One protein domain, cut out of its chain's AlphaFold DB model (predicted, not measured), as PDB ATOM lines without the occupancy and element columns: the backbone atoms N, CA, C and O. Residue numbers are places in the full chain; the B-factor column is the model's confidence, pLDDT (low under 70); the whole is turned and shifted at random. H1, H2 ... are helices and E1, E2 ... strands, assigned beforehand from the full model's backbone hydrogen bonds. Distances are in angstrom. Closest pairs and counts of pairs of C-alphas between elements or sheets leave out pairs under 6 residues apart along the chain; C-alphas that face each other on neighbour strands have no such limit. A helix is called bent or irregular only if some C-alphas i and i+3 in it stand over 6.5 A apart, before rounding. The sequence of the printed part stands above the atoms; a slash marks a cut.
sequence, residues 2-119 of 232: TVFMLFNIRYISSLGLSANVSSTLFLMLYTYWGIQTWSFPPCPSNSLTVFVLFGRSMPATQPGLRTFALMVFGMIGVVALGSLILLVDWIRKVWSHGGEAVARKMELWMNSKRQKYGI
ATOM      1  N   THR A   2     215.739 145.413 216.128       39.41
ATOM      2  CA  THR A   2     215.138 146.749 216.378       39.41
ATOM      3  C   THR A   2     215.748 147.863 215.514       39.41
ATOM      4  O   THR A   2     215.024 148.659 214.925       39.41
ATOM      5  N   VAL A   3     217.072 147.846 215.332       43.19
ATOM      6  CA  VAL A   3     217.801 148.767 214.436       43.19
ATOM      7  C   VAL A   3     217.389 148.595 212.964       43.19
ATOM      8  O   VAL A   3     217.241 149.574 212.242       43.19
ATOM      9  N   PHE A   4     217.111 147.363 212.523       42.31
ATOM     10  CA  PHE A   4     216.640 147.084 211.161       42.31
ATOM     11  C   PHE A   4     215.214 147.618 210.935       42.31
ATOM     12  O   PHE A   4     214.929 148.156 209.866       42.31
ATOM     13  N   MET A   5     214.336 147.551 211.946       47.31
ATOM     14  CA  MET A   5     213.014 148.196 211.903       47.31
ATOM     15  C   MET A   5     213.100 149.731 211.905       47.31
ATOM     16  O   MET A   5     212.337 150.381 211.193       47.31
ATOM     17  N   LEU A   6     214.049 150.312 212.646       50.06
ATOM     18  CA  LEU A   6     214.257 151.764 212.710       50.06
ATOM     19  C   LEU A   6     214.796 152.341 211.392       50.06
ATOM     20  O   LEU A   6     214.261 153.332 210.893       50.06
ATOM     21  N   PHE A   7     215.783 151.690 210.766       46.38
ATOM     22  CA  PHE A   7     216.306 152.125 209.463       46.38
ATOM     23  C   PHE A   7     215.282 151.973 208.335       46.38
ATOM     24  O   PHE A   7     215.185 152.833 207.456       46.38
ATOM     25  N   ASN A   8     214.453 150.927 208.389       45.53
ATOM     26  CA  ASN A   8     213.413 150.714 207.389       45.53
ATOM     27  C   ASN A   8     212.160 151.564 207.612       45.53
ATOM     28  O   ASN A   8     211.322 151.605 206.717       45.53
ATOM     29  N   ILE A   9     212.029 152.306 208.719       46.94
ATOM     30  CA  ILE A   9     210.808 153.057 209.068       46.94
ATOM     31  C   ILE A   9     210.397 154.086 207.991       46.94
ATOM     32  O   ILE A   9     209.216 154.387 207.811       46.94
ATOM     33  N   ARG A  10     211.365 154.588 207.205       45.34
ATOM     34  CA  ARG A  10     211.113 155.460 206.041       45.34
ATOM     35  C   ARG A  10     210.575 154.704 204.823       45.34
ATOM     36  O   ARG A  10     209.655 155.215 204.189       45.34
ATOM     37  N   TYR A  11     211.088 153.511 204.528       43.81
ATOM     38  CA  TYR A  11     210.579 152.631 203.460       43.81
ATOM     39  C   TYR A  11     209.224 151.992 203.832       43.81
ATOM     40  O   TYR A  11     208.326 151.847 203.011       43.81
ATOM     41  N   ILE A  12     209.027 151.719 205.118       43.88
ATOM     42  CA  ILE A  12     207.797 151.247 205.770       43.88
ATOM     43  C   ILE A  12     206.638 152.237 205.575       43.88
ATOM     44  O   ILE A  12     205.497 151.823 205.361       43.88
ATOM     45  N   SER A  13     206.918 153.545 205.543       46.16
ATOM     46  CA  SER A  13     205.883 154.560 205.309       46.16
ATOM     47  C   SER A  13     205.287 154.543 203.891       46.16
ATOM     48  O   SER A  13     204.160 155.003 203.715       46.16
ATOM     49  N   SER A  14     205.979 153.981 202.886       46.56
ATOM     50  CA  SER A  14     205.412 153.819 201.537       46.56
ATOM     51  C   SER A  14     204.595 152.529 201.382       46.56
ATOM     52  O   SER A  14     203.672 152.491 200.565       46.56
ATOM     53  N   LEU A  15     204.861 151.503 202.199       53.81
ATOM     54  CA  LEU A  15     204.164 150.208 202.177       53.81
ATOM     55  C   LEU A  15     202.909 150.146 203.074       53.81
ATOM     56  O   LEU A  15     202.077 149.279 202.845       53.81
ATOM     57  N   GLY A  16     202.729 151.096 204.002       60.50
ATOM     58  CA  GLY A  16     201.480 151.541 204.671       60.50
ATOM     59  C   GLY A  16     200.594 150.525 205.420       60.50
ATOM     60  O   GLY A  16     200.247 150.796 206.566       60.50
ATOM     61  N   LEU A  17     200.253 149.366 204.845       64.19
ATOM     62  CA  LEU A  17     199.550 148.268 205.528       64.19
ATOM     63  C   LEU A  17     200.548 147.358 206.253       64.19
ATOM     64  O   LEU A  17     200.459 147.178 207.465       64.19
ATOM     65  N   SER A  18     201.528 146.812 205.526       67.75
ATOM     66  CA  SER A  18     202.419 145.759 206.043       67.75
ATOM     67  C   SER A  18     203.273 146.226 207.221       67.75
ATOM     68  O   SER A  18     203.496 145.490 208.176       67.75
ATOM     69  N   ALA A  19     203.678 147.490 207.184       66.06
ATOM     70  CA  ALA A  19     204.382 148.196 208.239       66.06
ATOM     71  C   ALA A  19     203.596 148.279 209.554       66.06
ATOM     72  O   ALA A  19     204.097 147.906 210.616       66.06
ATOM     73  N   ASN A  20     202.356 148.765 209.476       71.38
ATOM     74  CA  ASN A  20     201.498 148.938 210.643       71.38
ATOM     75  C   ASN A  20     201.084 147.580 211.214       71.38
ATOM     76  O   ASN A  20     201.083 147.409 212.432       71.38
ATOM     77  N   VAL A  21     200.815 146.599 210.346       78.69
ATOM     78  CA  VAL A  21     200.541 145.214 210.749       78.69
ATOM     79  C   VAL A  21     201.756 144.612 211.456       78.69
ATOM     80  O   VAL A  21     201.623 144.131 212.576       78.69
ATOM     81  N   SER A  22     202.950 144.690 210.857       80.12
ATOM     82  CA  SER A  22     204.177 144.120 211.428       80.12
ATOM     83  C   SER A  22     204.539 144.757 212.771       80.12
ATOM     84  O   SER A  22     204.829 144.039 213.726       80.12
ATOM     85  N   SER A  23     204.452 146.086 212.884       76.44
ATOM     86  CA  SER A  23     204.716 146.785 214.145       76.44
ATOM     87  C   SER A  23     203.700 146.425 215.231       76.44
ATOM     88  O   SER A  23     204.089 146.254 216.384       76.44
ATOM     89  N   THR A  24     202.416 146.302 214.881       80.62
ATOM     90  CA  THR A  24     201.355 145.924 215.832       80.62
ATOM     91  C   THR A  24     201.539 144.481 216.296       80.62
ATOM     92  O   THR A  24     201.530 144.216 217.495       80.62
ATOM     93  N   LEU A  25     201.782 143.552 215.365       82.88
ATOM     94  CA  LEU A  25     202.052 142.145 215.671       82.88
ATOM     95  C   LEU A  25     203.288 141.985 216.551       82.88
ATOM     96  O   LEU A  25     203.252 141.238 217.523       82.88
ATOM     97  N   PHE A  26     204.359 142.716 216.248       82.06
ATOM     98  CA  PHE A  26     205.565 142.706 217.064       82.06
ATOM     99  C   PHE A  26     205.282 143.182 218.492       82.06
ATOM    100  O   PHE A  26     205.673 142.505 219.439       82.06
ATOM    101  N   LEU A  27     204.568 144.303 218.662       80.50
ATOM    102  CA  LEU A  27     204.247 144.829 219.992       80.50
ATOM    103  C   LEU A  27     203.358 143.856 220.784       80.50
ATOM    104  O   LEU A  27     203.572 143.664 221.979       80.50
ATOM    105  N   MET A  28     202.397 143.216 220.114       84.88
ATOM    106  CA  MET A  28     201.511 142.214 220.714       84.88
ATOM    107  C   MET A  28     202.287 140.968 221.145       84.88
ATOM    108  O   MET A  28     202.157 140.550 222.292       84.88
ATOM    109  N   LEU A  29     203.138 140.417 220.275       83.25
ATOM    110  CA  LEU A  29     203.983 139.265 220.600       83.25
ATOM    111  C   LEU A  29     204.963 139.594 221.726       83.25
ATOM    112  O   LEU A  29     205.097 138.815 222.663       83.25
ATOM    113  N   TYR A  30     205.609 140.757 221.675       83.62
ATOM    114  CA  TYR A  30     206.530 141.205 222.715       83.62
ATOM    115  C   TYR A  30     205.837 141.335 224.075       83.62
ATOM    116  O   TYR A  30     206.344 140.846 225.082       83.62
ATOM    117  N   THR A  31     204.651 141.948 224.098       85.38
ATOM    118  CA  THR A  31     203.853 142.084 225.321       85.38
ATOM    119  C   THR A  31     203.394 140.722 225.827       85.38
ATOM    120  O   THR A  31     203.511 140.450 227.018       85.38
ATOM    121  N   TYR A  32     202.909 139.855 224.936       88.62
ATOM    122  CA  TYR A  32     202.467 138.504 225.270       88.62
ATOM    123  C   TYR A  32     203.594 137.689 225.906       88.62
ATOM    124  O   TYR A  32     203.431 137.200 227.020       88.62
ATOM    125  N   TRP A  33     204.756 137.619 225.249       82.75
ATOM    126  CA  TRP A  33     205.927 136.909 225.763       82.75
ATOM    127  C   TRP A  33     206.436 137.513 227.071       82.75
ATOM    128  O   TRP A  33     206.795 136.772 227.986       82.75
ATOM    129  N   GLY A  34     206.428 138.843 227.187       81.06
ATOM    130  CA  GLY A  34     206.743 139.542 228.427       81.06
ATOM    131  C   GLY A  34     205.823 139.111 229.564       81.06
ATOM    132  O   GLY A  34     206.292 138.565 230.558       81.06
ATOM    133  N   ILE A  35     204.509 139.272 229.400       85.38
ATOM    134  CA  ILE A  35     203.526 138.879 230.416       85.38
ATOM    135  C   ILE A  35     203.676 137.399 230.757       85.38
ATOM    136  O   ILE A  35     203.810 137.094 231.931       85.38
ATOM    137  N   GLN A  36     203.746 136.508 229.765       84.44
ATOM    138  CA  GLN A  36     203.957 135.070 229.963       84.44
ATOM    139  C   GLN A  36     205.195 134.795 230.824       84.44
ATOM    140  O   GLN A  36     205.096 134.117 231.843       84.44
ATOM    141  N   THR A  37     206.342 135.382 230.485       80.31
ATOM    142  CA  THR A  37     207.594 135.193 231.238       80.31
ATOM    143  C   THR A  37     207.446 135.581 232.713       80.31
ATOM    144  O   THR A  37     208.028 134.938 233.584       80.31
ATOM    145  N   TRP A  38     206.640 136.606 233.003       81.06
ATOM    146  CA  TRP A  38     206.462 137.148 234.352       81.06
ATOM    147  C   TRP A  38     205.171 136.691 235.057       81.06
ATOM    148  O   TRP A  38     205.017 136.942 236.252       81.06
ATOM    149  N   SER A  39     204.229 136.028 234.379       81.50
ATOM    150  CA  SER A  39     202.927 135.631 234.934       81.50
ATOM    151  C   SER A  39     202.904 134.198 235.437       81.50
ATOM    152  O   SER A  39     202.164 133.916 236.379       81.50
ATOM    153  N   PHE A  40     203.702 133.295 234.864       73.94
ATOM    154  CA  PHE A  40     203.721 131.913 235.336       73.94
ATOM    155  C   PHE A  40     204.338 131.829 236.746       73.94
ATOM    156  O   PHE A  40     205.327 132.514 237.033       73.94
ATOM    157  N   PRO A  41     203.726 131.065 237.677       61.81
ATOM    158  CA  PRO A  41     204.324 130.798 238.982       61.81
ATOM    159  C   PRO A  41     205.703 130.160 238.787       61.81
ATOM    160  O   PRO A  41     205.971 129.630 237.706       61.81
ATOM    161  N   PRO A  42     206.589 130.219 239.795       55.84
ATOM    162  CA  PRO A  42     207.904 129.621 239.673       55.84
ATOM    163  C   PRO A  42     207.756 128.164 239.236       55.84
ATOM    164  O   PRO A  42     207.283 127.325 240.000       55.84
ATOM    165  N   CYS A  43     208.140 127.865 237.992       55.31
ATOM    166  CA  CYS A  43     208.400 126.491 237.602       55.31
ATOM    167  C   CYS A  43     209.429 125.943 238.603       55.31
ATOM    168  O   CYS A  43     210.279 126.710 239.060       55.31
ATOM    169  N   PRO A  44     209.425 124.648 238.940       58.84
ATOM    170  CA  PRO A  44     210.386 124.076 239.890       58.84
ATOM    171  C   PRO A  44     211.869 124.292 239.497       58.84
ATOM    172  O   PRO A  44     212.754 124.140 240.328       58.84
ATOM    173  N   SER A  45     212.137 124.726 238.258       56.66
ATOM    174  CA  SER A  45     213.444 125.138 237.718       56.66
ATOM    175  C   SER A  45     213.807 126.629 237.952       56.66
ATOM    176  O   SER A  45     214.948 127.038 237.746       56.66
ATOM    177  N   ASN A  46     212.890 127.473 238.442       58.06
ATOM    178  CA  ASN A  46     213.111 128.924 238.569       58.06
ATOM    179  C   ASN A  46     214.029 129.358 239.726       58.06
ATOM    180  O   ASN A  46     214.357 130.537 239.836       58.06
ATOM    181  N   SER A  47     214.481 128.438 240.581       62.06
ATOM    182  CA  SER A  47     215.576 128.727 241.519       62.06
ATOM    183  C   SER A  47     216.915 128.936 240.798       62.06
ATOM    184  O   SER A  47     217.804 129.590 241.339       62.06
ATOM    185  N   LEU A  48     217.049 128.425 239.569       63.91
ATOM    186  CA  LEU A  48     218.252 128.544 238.742       63.91
ATOM    187  C   LEU A  48     218.233 129.794 237.851       63.91
ATOM    188  O   LEU A  48     219.286 130.244 237.387       63.91
ATOM    189  N   THR A  49     217.057 130.384 237.613       65.94
ATOM    190  CA  THR A  49     216.931 131.608 236.820       65.94
ATOM    191  C   THR A  49     217.247 132.825 237.682       65.94
ATOM    192  O   THR A  49     216.466 133.314 238.498       65.94
ATOM    193  N   VAL A  50     218.461 133.326 237.488       67.81
ATOM    194  CA  VAL A  50     218.939 134.562 238.099       67.81
ATOM    195  C   VAL A  50     218.864 135.651 237.044       67.81
ATOM    196  O   VAL A  50     219.612 135.608 236.063       67.81
ATOM    197  N   PHE A  51     217.981 136.626 237.253       64.50
ATOM    198  CA  PHE A  51     218.024 137.860 236.487       64.50
ATOM    199  C   PHE A  51     219.130 138.720 237.058       64.50
ATOM    200  O   PHE A  51     219.304 138.820 238.270       64.50
ATOM    201  N   VAL A  52     219.900 139.343 236.190       52.53
ATOM    202  CA  VAL A  52     220.911 140.280 236.636       52.53
ATOM    203  C   VAL A  52     220.339 141.668 236.334       52.53
ATOM    204  O   VAL A  52     219.856 141.918 235.228       52.53
ATOM    205  N   LEU A  53     220.285 142.533 237.354       55.72
ATOM    206  CA  LEU A  53     219.816 143.918 237.251       55.72
ATOM    207  C   LEU A  53     220.798 144.833 238.010       55.72
ATOM    208  O   LEU A  53     221.075 144.605 239.183       55.72
ATOM    209  N   PHE A  54     221.377 145.828 237.338       60.75
ATOM    210  CA  PHE A  54     222.334 146.810 237.893       60.75
ATOM    211  C   PHE A  54     223.545 146.213 238.638       60.75
ATOM    212  O   PHE A  54     223.807 146.518 239.797       60.75
ATOM    213  N   GLY A  55     224.276 145.310 237.998       52.81
ATOM    214  CA  GLY A  55     225.386 144.563 238.603       52.81
ATOM    215  C   GLY A  55     224.986 143.518 239.658       52.81
ATOM    216  O   GLY A  55     225.840 142.739 240.063       52.81
ATOM    217  N   ARG A  56     223.717 143.434 240.083       51.88
ATOM    218  CA  ARG A  56     223.280 142.476 241.109       51.88
ATOM    219  C   ARG A  56     222.469 141.323 240.539       51.88
ATOM    220  O   ARG A  56     221.509 141.522 239.797       51.88
ATOM    221  N   SER A  57     222.859 140.111 240.917       67.94
ATOM    222  CA  SER A  57     222.071 138.899 240.734       67.94
ATOM    223  C   SER A  57     220.835 138.970 241.628       67.94
ATOM    224  O   SER A  57     220.930 138.942 242.853       67.94
ATOM    225  N   MET A  58     219.665 139.080 241.011       68.06
ATOM    226  CA  MET A  58     218.380 139.004 241.690       68.06
ATOM    227  C   MET A  58     217.696 137.697 241.287       68.06
ATOM    228  O   MET A  58     217.522 137.425 240.094       68.06
ATOM    229  N   PRO A  59     217.312 136.851 242.254       71.50
ATOM    230  CA  PRO A  59     216.575 135.646 241.926       71.50
ATOM    231  C   PRO A  59     215.229 136.033 241.304       71.50
ATOM    232  O   PRO A  59     214.562 136.963 241.766       71.50
ATOM    233  N   ALA A  60     214.814 135.295 240.271       64.75
ATOM    234  CA  ALA A  60     213.531 135.478 239.582       64.75
ATOM    235  C   ALA A  60     212.303 135.407 240.507       64.75
ATOM    236  O   ALA A  60     211.203 135.804 240.129       64.75
ATOM    237  N   THR A  61     212.493 134.913 241.729       72.44
ATOM    238  CA  THR A  61     211.470 134.769 242.759       72.44
ATOM    239  C   THR A  61     211.155 136.064 243.508       72.44
ATOM    240  O   THR A  61     210.195 136.075 244.278       72.44
ATOM    241  N   GLN A  62     211.902 137.158 243.304       79.00
ATOM    242  CA  GLN A  62     211.606 138.414 243.998       79.00
ATOM    243  C   GLN A  62     210.242 138.992 243.567       79.00
ATOM    244  O   GLN A  62     210.071 139.366 242.401       79.00
ATOM    245  N   PRO A  63     209.277 139.143 244.498       81.19
ATOM    246  CA  PRO A  63     207.923 139.573 244.156       81.19
ATOM    247  C   PRO A  63     207.888 141.004 243.605       81.19
ATOM    248  O   PRO A  63     207.164 141.271 242.653       81.19
ATOM    249  N   GLY A  64     208.727 141.908 244.129       79.81
ATOM    250  CA  GLY A  64     208.774 143.305 243.683       79.81
ATOM    251  C   GLY A  64     209.204 143.470 242.221       79.81
ATOM    252  O   GLY A  64     208.573 144.219 241.476       79.81
ATOM    253  N   LEU A  65     210.227 142.725 241.785       75.06
ATOM    254  CA  LEU A  65     210.709 142.737 240.398       75.06
ATOM    255  C   LEU A  65     209.615 142.257 239.436       75.06
ATOM    256  O   LEU A  65     209.377 142.868 238.396       75.06
ATOM    257  N   ARG A  66     208.910 141.190 239.822       80.19
ATOM    258  CA  ARG A  66     207.810 140.616 239.048       80.19
ATOM    259  C   ARG A  66     206.646 141.593 238.911       80.19
ATOM    260  O   ARG A  66     206.167 141.808 237.800       80.19
ATOM    261  N   THR A  67     206.224 142.227 240.005       83.81
ATOM    262  CA  THR A  67     205.172 143.252 239.971       83.81
ATOM    263  C   THR A  67     205.575 144.437 239.096       83.81
ATOM    264  O   THR A  67     204.774 144.895 238.283       83.81
ATOM    265  N   PHE A  68     206.823 144.904 239.206       79.94
ATOM    266  CA  PHE A  68     207.336 145.988 238.370       79.94
ATOM    267  C   PHE A  68     207.343 145.618 236.879       79.94
ATOM    268  O   PHE A  68     206.833 146.377 236.054       79.94
ATOM    269  N   ALA A  69     207.860 144.440 236.526       78.69
ATOM    270  CA  ALA A  69     207.881 143.972 235.144       78.69
ATOM    271  C   ALA A  69     206.461 143.843 234.571       78.69
ATOM    272  O   ALA A  69     206.195 144.342 233.477       78.69
ATOM    273  N   LEU A  70     205.526 143.257 235.327       85.56
ATOM    274  CA  LEU A  70     204.123 143.145 234.921       85.56
ATOM    275  C   LEU A  70     203.464 144.516 234.718       85.56
ATOM    276  O   LEU A  70     202.714 144.677 233.759       85.56
ATOM    277  N   MET A  71     203.773 145.515 235.550       80.56
ATOM    278  CA  MET A  71     203.306 146.893 235.346       80.56
ATOM    279  C   MET A  71     203.833 147.485 234.033       80.56
ATOM    280  O   MET A  71     203.062 148.053 233.257       80.56
ATOM    281  N   VAL A  72     205.131 147.329 233.749       78.06
ATOM    282  CA  VAL A  72     205.746 147.837 232.511       78.06
ATOM    283  C   VAL A  72     205.142 147.156 231.282       78.06
ATOM    284  O   VAL A  72     204.697 147.842 230.361       78.06
ATOM    285  N   PHE A  73     205.063 145.824 231.276       81.75
ATOM    286  CA  PHE A  73     204.441 145.089 230.174       81.75
ATOM    287  C   PHE A  73     202.942 145.380 230.058       81.75
ATOM    288  O   PHE A  73     202.441 145.487 228.944       81.75
ATOM    289  N   GLY A  74     202.234 145.606 231.165       80.88
ATOM    290  CA  GLY A  74     200.839 146.047 231.157       80.88
ATOM    291  C   GLY A  74     200.660 147.394 230.454       80.88
ATOM    292  O   GLY A  74     199.813 147.524 229.571       80.88
ATOM    293  N   MET A  75     201.510 148.377 230.764       77.12
ATOM    294  CA  MET A  75     201.502 149.684 230.092       77.12
ATOM    295  C   MET A  75     201.802 149.562 228.593       77.12
ATOM    296  O   MET A  75     201.124 150.189 227.774       77.12
ATOM    297  N   ILE A  76     202.775 148.727 228.216       76.44
ATOM    298  CA  ILE A  76     203.069 148.428 226.806       76.44
ATOM    299  C   ILE A  76     201.868 147.731 226.145       76.44
ATOM    300  O   ILE A  76     201.524 148.063 225.012       76.44
ATOM    301  N   GLY A  77     201.168 146.854 226.865       78.88
ATOM    302  CA  GLY A  77     199.949 146.193 226.404       78.88
ATOM    303  C   GLY A  77     198.805 147.155 226.100       78.88
ATOM    304  O   GLY A  77     198.138 147.001 225.079       78.88
ATOM    305  N   VAL A  78     198.618 148.207 226.903       79.25
ATOM    306  CA  VAL A  78     197.641 149.272 226.598       79.25
ATOM    307  C   VAL A  78     197.993 149.979 225.287       79.25
ATOM    308  O   VAL A  78     197.117 150.246 224.461       79.25
ATOM    309  N   VAL A  79     199.281 150.247 225.052       77.81
ATOM    310  CA  VAL A  79     199.753 150.817 223.779       77.81
ATOM    311  C   VAL A  79     199.523 149.835 222.623       77.81
ATOM    312  O   VAL A  79     199.074 150.258 221.555       77.81
ATOM    313  N   ALA A  80     199.757 148.536 222.843       79.12
ATOM    314  CA  ALA A  80     199.506 147.471 221.872       79.12
ATOM    315  C   ALA A  80     198.033 147.441 221.451       79.12
ATOM    316  O   ALA A  80     197.725 147.500 220.260       79.12
ATOM    317  N   LEU A  81     197.122 147.458 222.425       83.06
ATOM    318  CA  LEU A  81     195.679 147.520 222.195       83.06
ATOM    319  C   LEU A  81     195.286 148.777 221.417       83.06
ATOM    320  O   LEU A  81     194.533 148.690 220.448       83.06
ATOM    321  N   GLY A  82     195.846 149.935 221.770       79.06
ATOM    322  CA  GLY A  82     195.637 151.171 221.015       79.06
ATOM    323  C   GLY A  82     196.063 151.046 219.549       79.06
ATOM    324  O   GLY A  82     195.325 151.456 218.652       79.06
ATOM    325  N   SER A  83     197.227 150.442 219.285       79.81
ATOM    326  CA  SER A  83     197.693 150.195 217.914       79.81
ATOM    327  C   SER A  83     196.813 149.200 217.153       79.81
ATOM    328  O   SER A  83     196.545 149.412 215.970       79.81
ATOM    329  N   LEU A  84     196.279 148.182 217.835       84.81
ATOM    330  CA  LEU A  84     195.357 147.210 217.253       84.81
ATOM    331  C   LEU A  84     194.038 147.867 216.833       84.81
ATOM    332  O   LEU A  84     193.569 147.630 215.724       84.81
ATOM    333  N   ILE A  85     193.465 148.730 217.675       84.06
ATOM    334  CA  ILE A  85     192.232 149.461 217.348       84.06
ATOM    335  C   ILE A  85     192.442 150.326 216.101       84.06
ATOM    336  O   ILE A  85     191.636 150.280 215.173       84.06
ATOM    337  N   LEU A  86     193.558 151.063 216.037       82.88
ATOM    338  CA  LEU A  86     193.903 151.869 214.862       82.88
ATOM    339  C   LEU A  86     194.073 151.011 213.602       82.88
ATOM    340  O   LEU A  86     193.660 151.429 212.519       82.88
ATOM    341  N   LEU A  87     194.656 149.817 213.739       85.69
ATOM    342  CA  LEU A  87     194.802 148.867 212.641       85.69
ATOM    343  C   LEU A  87     193.437 148.373 212.144       85.69
ATOM    344  O   LEU A  87     193.194 148.387 210.939       85.69
ATOM    345  N   VAL A  88     192.533 147.994 213.052       88.00
ATOM    346  CA  VAL A  88     191.171 147.544 212.717       88.00
ATOM    347  C   VAL A  88     190.380 148.654 212.027       88.00
ATOM    348  O   VAL A  88     189.762 148.417 210.989       88.00
ATOM    349  N   ASP A  89     190.445 149.882 212.542       86.62
ATOM    350  CA  ASP A  89     189.804 151.036 211.908       86.62
ATOM    351  C   ASP A  89     190.337 151.290 210.499       86.62
ATOM    352  O   ASP A  89     189.584 151.663 209.593       86.62
ATOM    353  N   TRP A  90     191.636 151.080 210.295       82.94
ATOM    354  CA  TRP A  90     192.246 151.236 208.987       82.94
ATOM    355  C   TRP A  90     191.843 150.113 208.024       82.94
ATOM    356  O   TRP A  90     191.449 150.407 206.897       82.94
ATOM    357  N   ILE A  91     191.814 148.854 208.474       87.50
ATOM    358  CA  ILE A  91     191.299 147.718 207.690       87.50
ATOM    359  C   ILE A  91     189.839 147.964 207.290       87.50
ATOM    360  O   ILE A  91     189.486 147.812 206.122       87.50
ATOM    361  N   ARG A  92     188.998 148.433 208.220       91.44
ATOM    362  CA  ARG A  92     187.597 148.787 207.942       91.44
ATOM    363  C   ARG A  92     187.478 149.885 206.882       91.44
ATOM    364  O   ARG A  92     186.613 149.819 206.004       91.44
ATOM    365  N   LYS A  93     188.353 150.895 206.921       85.56
ATOM    366  CA  LYS A  93     188.423 151.933 205.876       85.56
ATOM    367  C   LYS A  93     188.841 151.353 204.526       85.56
ATOM    368  O   LYS A  93     188.199 151.659 203.530       85.56
ATOM    369  N   VAL A  94     189.870 150.509 204.485       86.56
ATOM    370  CA  VAL A  94     190.329 149.858 203.246       86.56
ATOM    371  C   VAL A  94     189.219 149.001 202.636       86.56
ATOM    372  O   VAL A  94     188.966 149.099 201.436       86.56
ATOM    373  N   TRP A  95     188.518 148.231 203.470       91.12
ATOM    374  CA  TRP A  95     187.403 147.385 203.055       91.12
ATOM    375  C   TRP A  95     186.242 148.203 202.480       91.12
ATOM    376  O   TRP A  95     185.792 147.951 201.368       91.12
ATOM    377  N   SER A  96     185.802 149.242 203.199       92.38
ATOM    378  CA  SER A  96     184.690 150.101 202.758       92.38
ATOM    379  C   SER A  96     184.971 150.877 201.468       92.38
ATOM    380  O   SER A  96     184.035 151.181 200.736       92.38
ATOM    381  N   HIS A  97     186.233 151.190 201.168       88.44
ATOM    382  CA  HIS A  97     186.612 151.943 199.966       88.44
ATOM    383  C   HIS A  97     187.009 151.044 198.783       88.44
ATOM    384  O   HIS A  97     187.483 151.558 197.770       88.44
ATOM    385  N   GLY A  98     186.832 149.722 198.891       88.88
ATOM    386  CA  GLY A  98     187.099 148.788 197.792       88.88
ATOM    387  C   GLY A  98     188.582 148.638 197.444       88.88
ATOM    388  O   GLY A  98     188.917 148.297 196.313       88.88
ATOM    389  N   GLY A  99     189.483 148.918 198.392       85.25
ATOM    390  CA  GLY A  99     190.914 148.701 198.214       85.25
ATOM    391  C   GLY A  99     191.806 149.801 198.782       85.25
ATOM    392  O   GLY A  99     191.415 150.950 199.004       85.25
ATOM    393  N   GLU A 100     193.066 149.433 198.997       81.06
ATOM    394  CA  GLU A 100     194.055 150.275 199.669       81.06
ATOM    395  C   GLU A 100     194.374 151.559 198.888       81.06
ATOM    396  O   GLU A 100     194.475 152.644 199.467       81.06
ATOM    397  N   ALA A 101     194.489 151.453 197.562       81.00
ATOM    398  CA  ALA A 101     194.814 152.588 196.702       81.00
ATOM    399  C   ALA A 101     193.734 153.682 196.759       81.00
ATOM    400  O   ALA A 101     194.054 154.874 196.799       81.00
ATOM    401  N   VAL A 102     192.460 153.281 196.818       85.50
ATOM    402  CA  VAL A 102     191.316 154.199 196.873       85.50
ATOM    403  C   VAL A 102     191.238 154.871 198.244       85.50
ATOM    404  O   VAL A 102     191.137 156.099 198.313       85.50
ATOM    405  N   ALA A 103     191.391 154.101 199.326       82.69
ATOM    406  CA  ALA A 103     191.408 154.629 200.691       82.69
ATOM    407  C   ALA A 103     192.526 155.671 200.893       82.69
ATOM    408  O   ALA A 103     192.271 156.776 201.381       82.69
ATOM    409  N   ARG A 104     193.752 155.373 200.434       79.31
ATOM    410  CA  ARG A 104     194.887 156.312 200.513       79.31
ATOM    411  C   ARG A 104     194.651 157.573 199.683       79.31
ATOM    412  O   ARG A 104     194.936 158.679 200.146       79.31
ATOM    413  N   LYS A 105     194.124 157.433 198.462       84.31
ATOM    414  CA  LYS A 105     193.836 158.582 197.587       84.31
ATOM    415  C   LYS A 105     192.801 159.515 198.223       84.31
ATOM    416  O   LYS A 105     192.982 160.733 198.183       84.31
ATOM    417  N   MET A 106     191.771 158.955 198.853       79.50
ATOM    418  CA  MET A 106     190.742 159.725 199.555       79.50
ATOM    419  C   MET A 106     191.301 160.448 200.787       79.50
ATOM    420  O   MET A 106     190.989 161.617 201.014       79.50
ATOM    421  N   GLU A 107     192.185 159.804 201.550       80.00
ATOM    422  CA  GLU A 107     192.838 160.417 202.711       80.00
ATOM    423  C   GLU A 107     193.762 161.577 202.310       80.00
ATOM    424  O   GLU A 107     193.707 162.660 202.902       80.00
ATOM    425  N   LEU A 108     194.554 161.402 201.246       82.00
ATOM    426  CA  LEU A 108     195.374 162.473 200.676       82.00
ATOM    427  C   LEU A 108     194.513 163.637 200.178       82.00
ATOM    428  O   LEU A 108     194.853 164.802 200.401       82.00
ATOM    429  N   TRP A 109     193.381 163.337 199.540       81.25
ATOM    430  CA  TRP A 109     192.447 164.355 199.072       81.25
ATOM    431  C   TRP A 109     191.789 165.112 200.232       81.25
ATOM    432  O   TRP A 109     191.762 166.345 200.212       81.25
ATOM    433  N   MET A 110     191.338 164.415 201.280       76.62
ATOM    434  CA  MET A 110     190.777 165.045 202.480       76.62
ATOM    435  C   MET A 110     191.808 165.903 203.218       76.62
ATOM    436  O   MET A 110     191.490 167.022 203.624       76.62
ATOM    437  N   ASN A 111     193.053 165.439 203.339       77.19
ATOM    438  CA  ASN A 111     194.136 166.223 203.934       77.19
ATOM    439  C   ASN A 111     194.478 167.459 203.089       77.19
ATOM    440  O   ASN A 111     194.656 168.550 203.634       77.19
ATOM    441  N   SER A 112     194.493 167.320 201.761       80.50
ATOM    442  CA  SER A 112     194.677 168.440 200.831       80.50
ATOM    443  C   SER A 112     193.541 169.463 200.945       80.50
ATOM    444  O   SER A 112     193.800 170.666 201.017       80.50
ATOM    445  N   LYS A 113     192.282 169.012 201.060       77.56
ATOM    446  CA  LYS A 113     191.135 169.893 201.323       77.56
ATOM    447  C   LYS A 113     191.261 170.612 202.666       77.56
ATOM    448  O   LYS A 113     191.111 171.829 202.696       77.56
ATOM    449  N   ARG A 114     191.584 169.906 203.755       75.00
ATOM    450  CA  ARG A 114     191.761 170.524 205.085       75.00
ATOM    451  C   ARG A 114     192.830 171.618 205.074       75.00
ATOM    452  O   ARG A 114     192.623 172.670 205.669       75.00
ATOM    453  N   GLN A 115     193.937 171.405 204.359       74.81
ATOM    454  CA  GLN A 115     194.990 172.417 204.212       74.81
ATOM    455  C   GLN A 115     194.557 173.613 203.358       74.81
ATOM    456  O   GLN A 115     194.898 174.746 203.686       74.81
ATOM    457  N   LYS A 116     193.819 173.377 202.266       73.75
ATOM    458  CA  LYS A 116     193.394 174.441 201.344       73.75
ATOM    459  C   LYS A 116     192.288 175.322 201.911       73.75
ATOM    460  O   LYS A 116     192.340 176.529 201.716       73.75
ATOM    461  N   TYR A 117     191.313 174.737 202.601       75.00
ATOM    462  CA  TYR A 117     190.151 175.483 203.090       75.00
ATOM    463  C   TYR A 117     190.369 176.131 204.453       75.00
ATOM    464  O   TYR A 117     189.454 176.768 204.960       75.00
ATOM    465  N   GLY A 118     191.557 175.981 205.053       57.72
ATOM    466  CA  GLY A 118     191.892 176.648 206.310       57.72
ATOM    467  C   GLY A 118     190.871 176.390 207.414       57.72
ATOM    468  O   GLY A 118     190.781 177.199 208.335       57.72
ATOM    469  N   ILE A 119     190.104 175.291 207.316       55.59
ATOM    470  CA  ILE A 119     189.143 174.871 208.328       55.59
ATOM    471  C   ILE A 119     190.003 174.487 209.523       55.59
ATOM    472  O   ILE A 119     190.423 173.338 209.679       55.59
TER     473      ILE A 119
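This is residues 2 to 119 of the 232 residues of an uncharacterized protein of Thanatephorus cucumeris (strain AG1-IA) (UniProt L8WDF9). Two long antiparallel helices, H2 and H3, lie side by side along a rod, with the small hairpin E1 and E2 at one end. At the other end H1 folds back from H2, and H4 turns off H3 at a corner, its residues 107 to 116 sticking out. The printed part has 118 residues, mostly helix, in the order H1 H2 E1 E2 H3 H4; it is extended, radius of gyration of the C-alphas 20.9 A, spanning 63 by 27 by 27 A.

E1 is residues 50 to 53, E2 56 to 59. H3, residues 63 to 96, is 48.6 A long from C-alpha 63 at (207.923, 139.573, 244.156). H2, residues 18 to 39, is 30.6 A long. H1 is residues 2 to 15, irregular: C-alphas 7 and 10 are 7.1 A apart. H4, residues 100 to 116, ends at C-alpha 116 (193.394, 174.441, 201.344).

E1 and E2 form an antiparallel hairpin; N 58 and O 51 are 2.8 A apart, within hydrogen-bond range. H2 and H3 touch, closest C-alphas Thr 31 and Phe 73 at 5.7 A, with a shallow tilt of 26 degrees, opposite ways. H3 and H4 touch only at the corner, closest C-alphas Val 94 and Glu 100 at 5.2 A, about perpendicular at 88 degrees. H1 and H2 only just touch, only at the corner, with 3 pairs of C-alphas within 8 A, the closest Ile 12 and Ala 19 at 5.2 A. Every O i to N i+4 pair is within hydrogen-bond range in H2, H3 and H4; in H1, 6 of 10.

The C-alphas farthest apart, Pro 44 and Tyr 117, are 66.4 A apart. The printed part has no cut and no long link. Its mean pLDDT is 72.8; residues 2 to 19, 41 to 58, 60 and 118 to 119 are under 70.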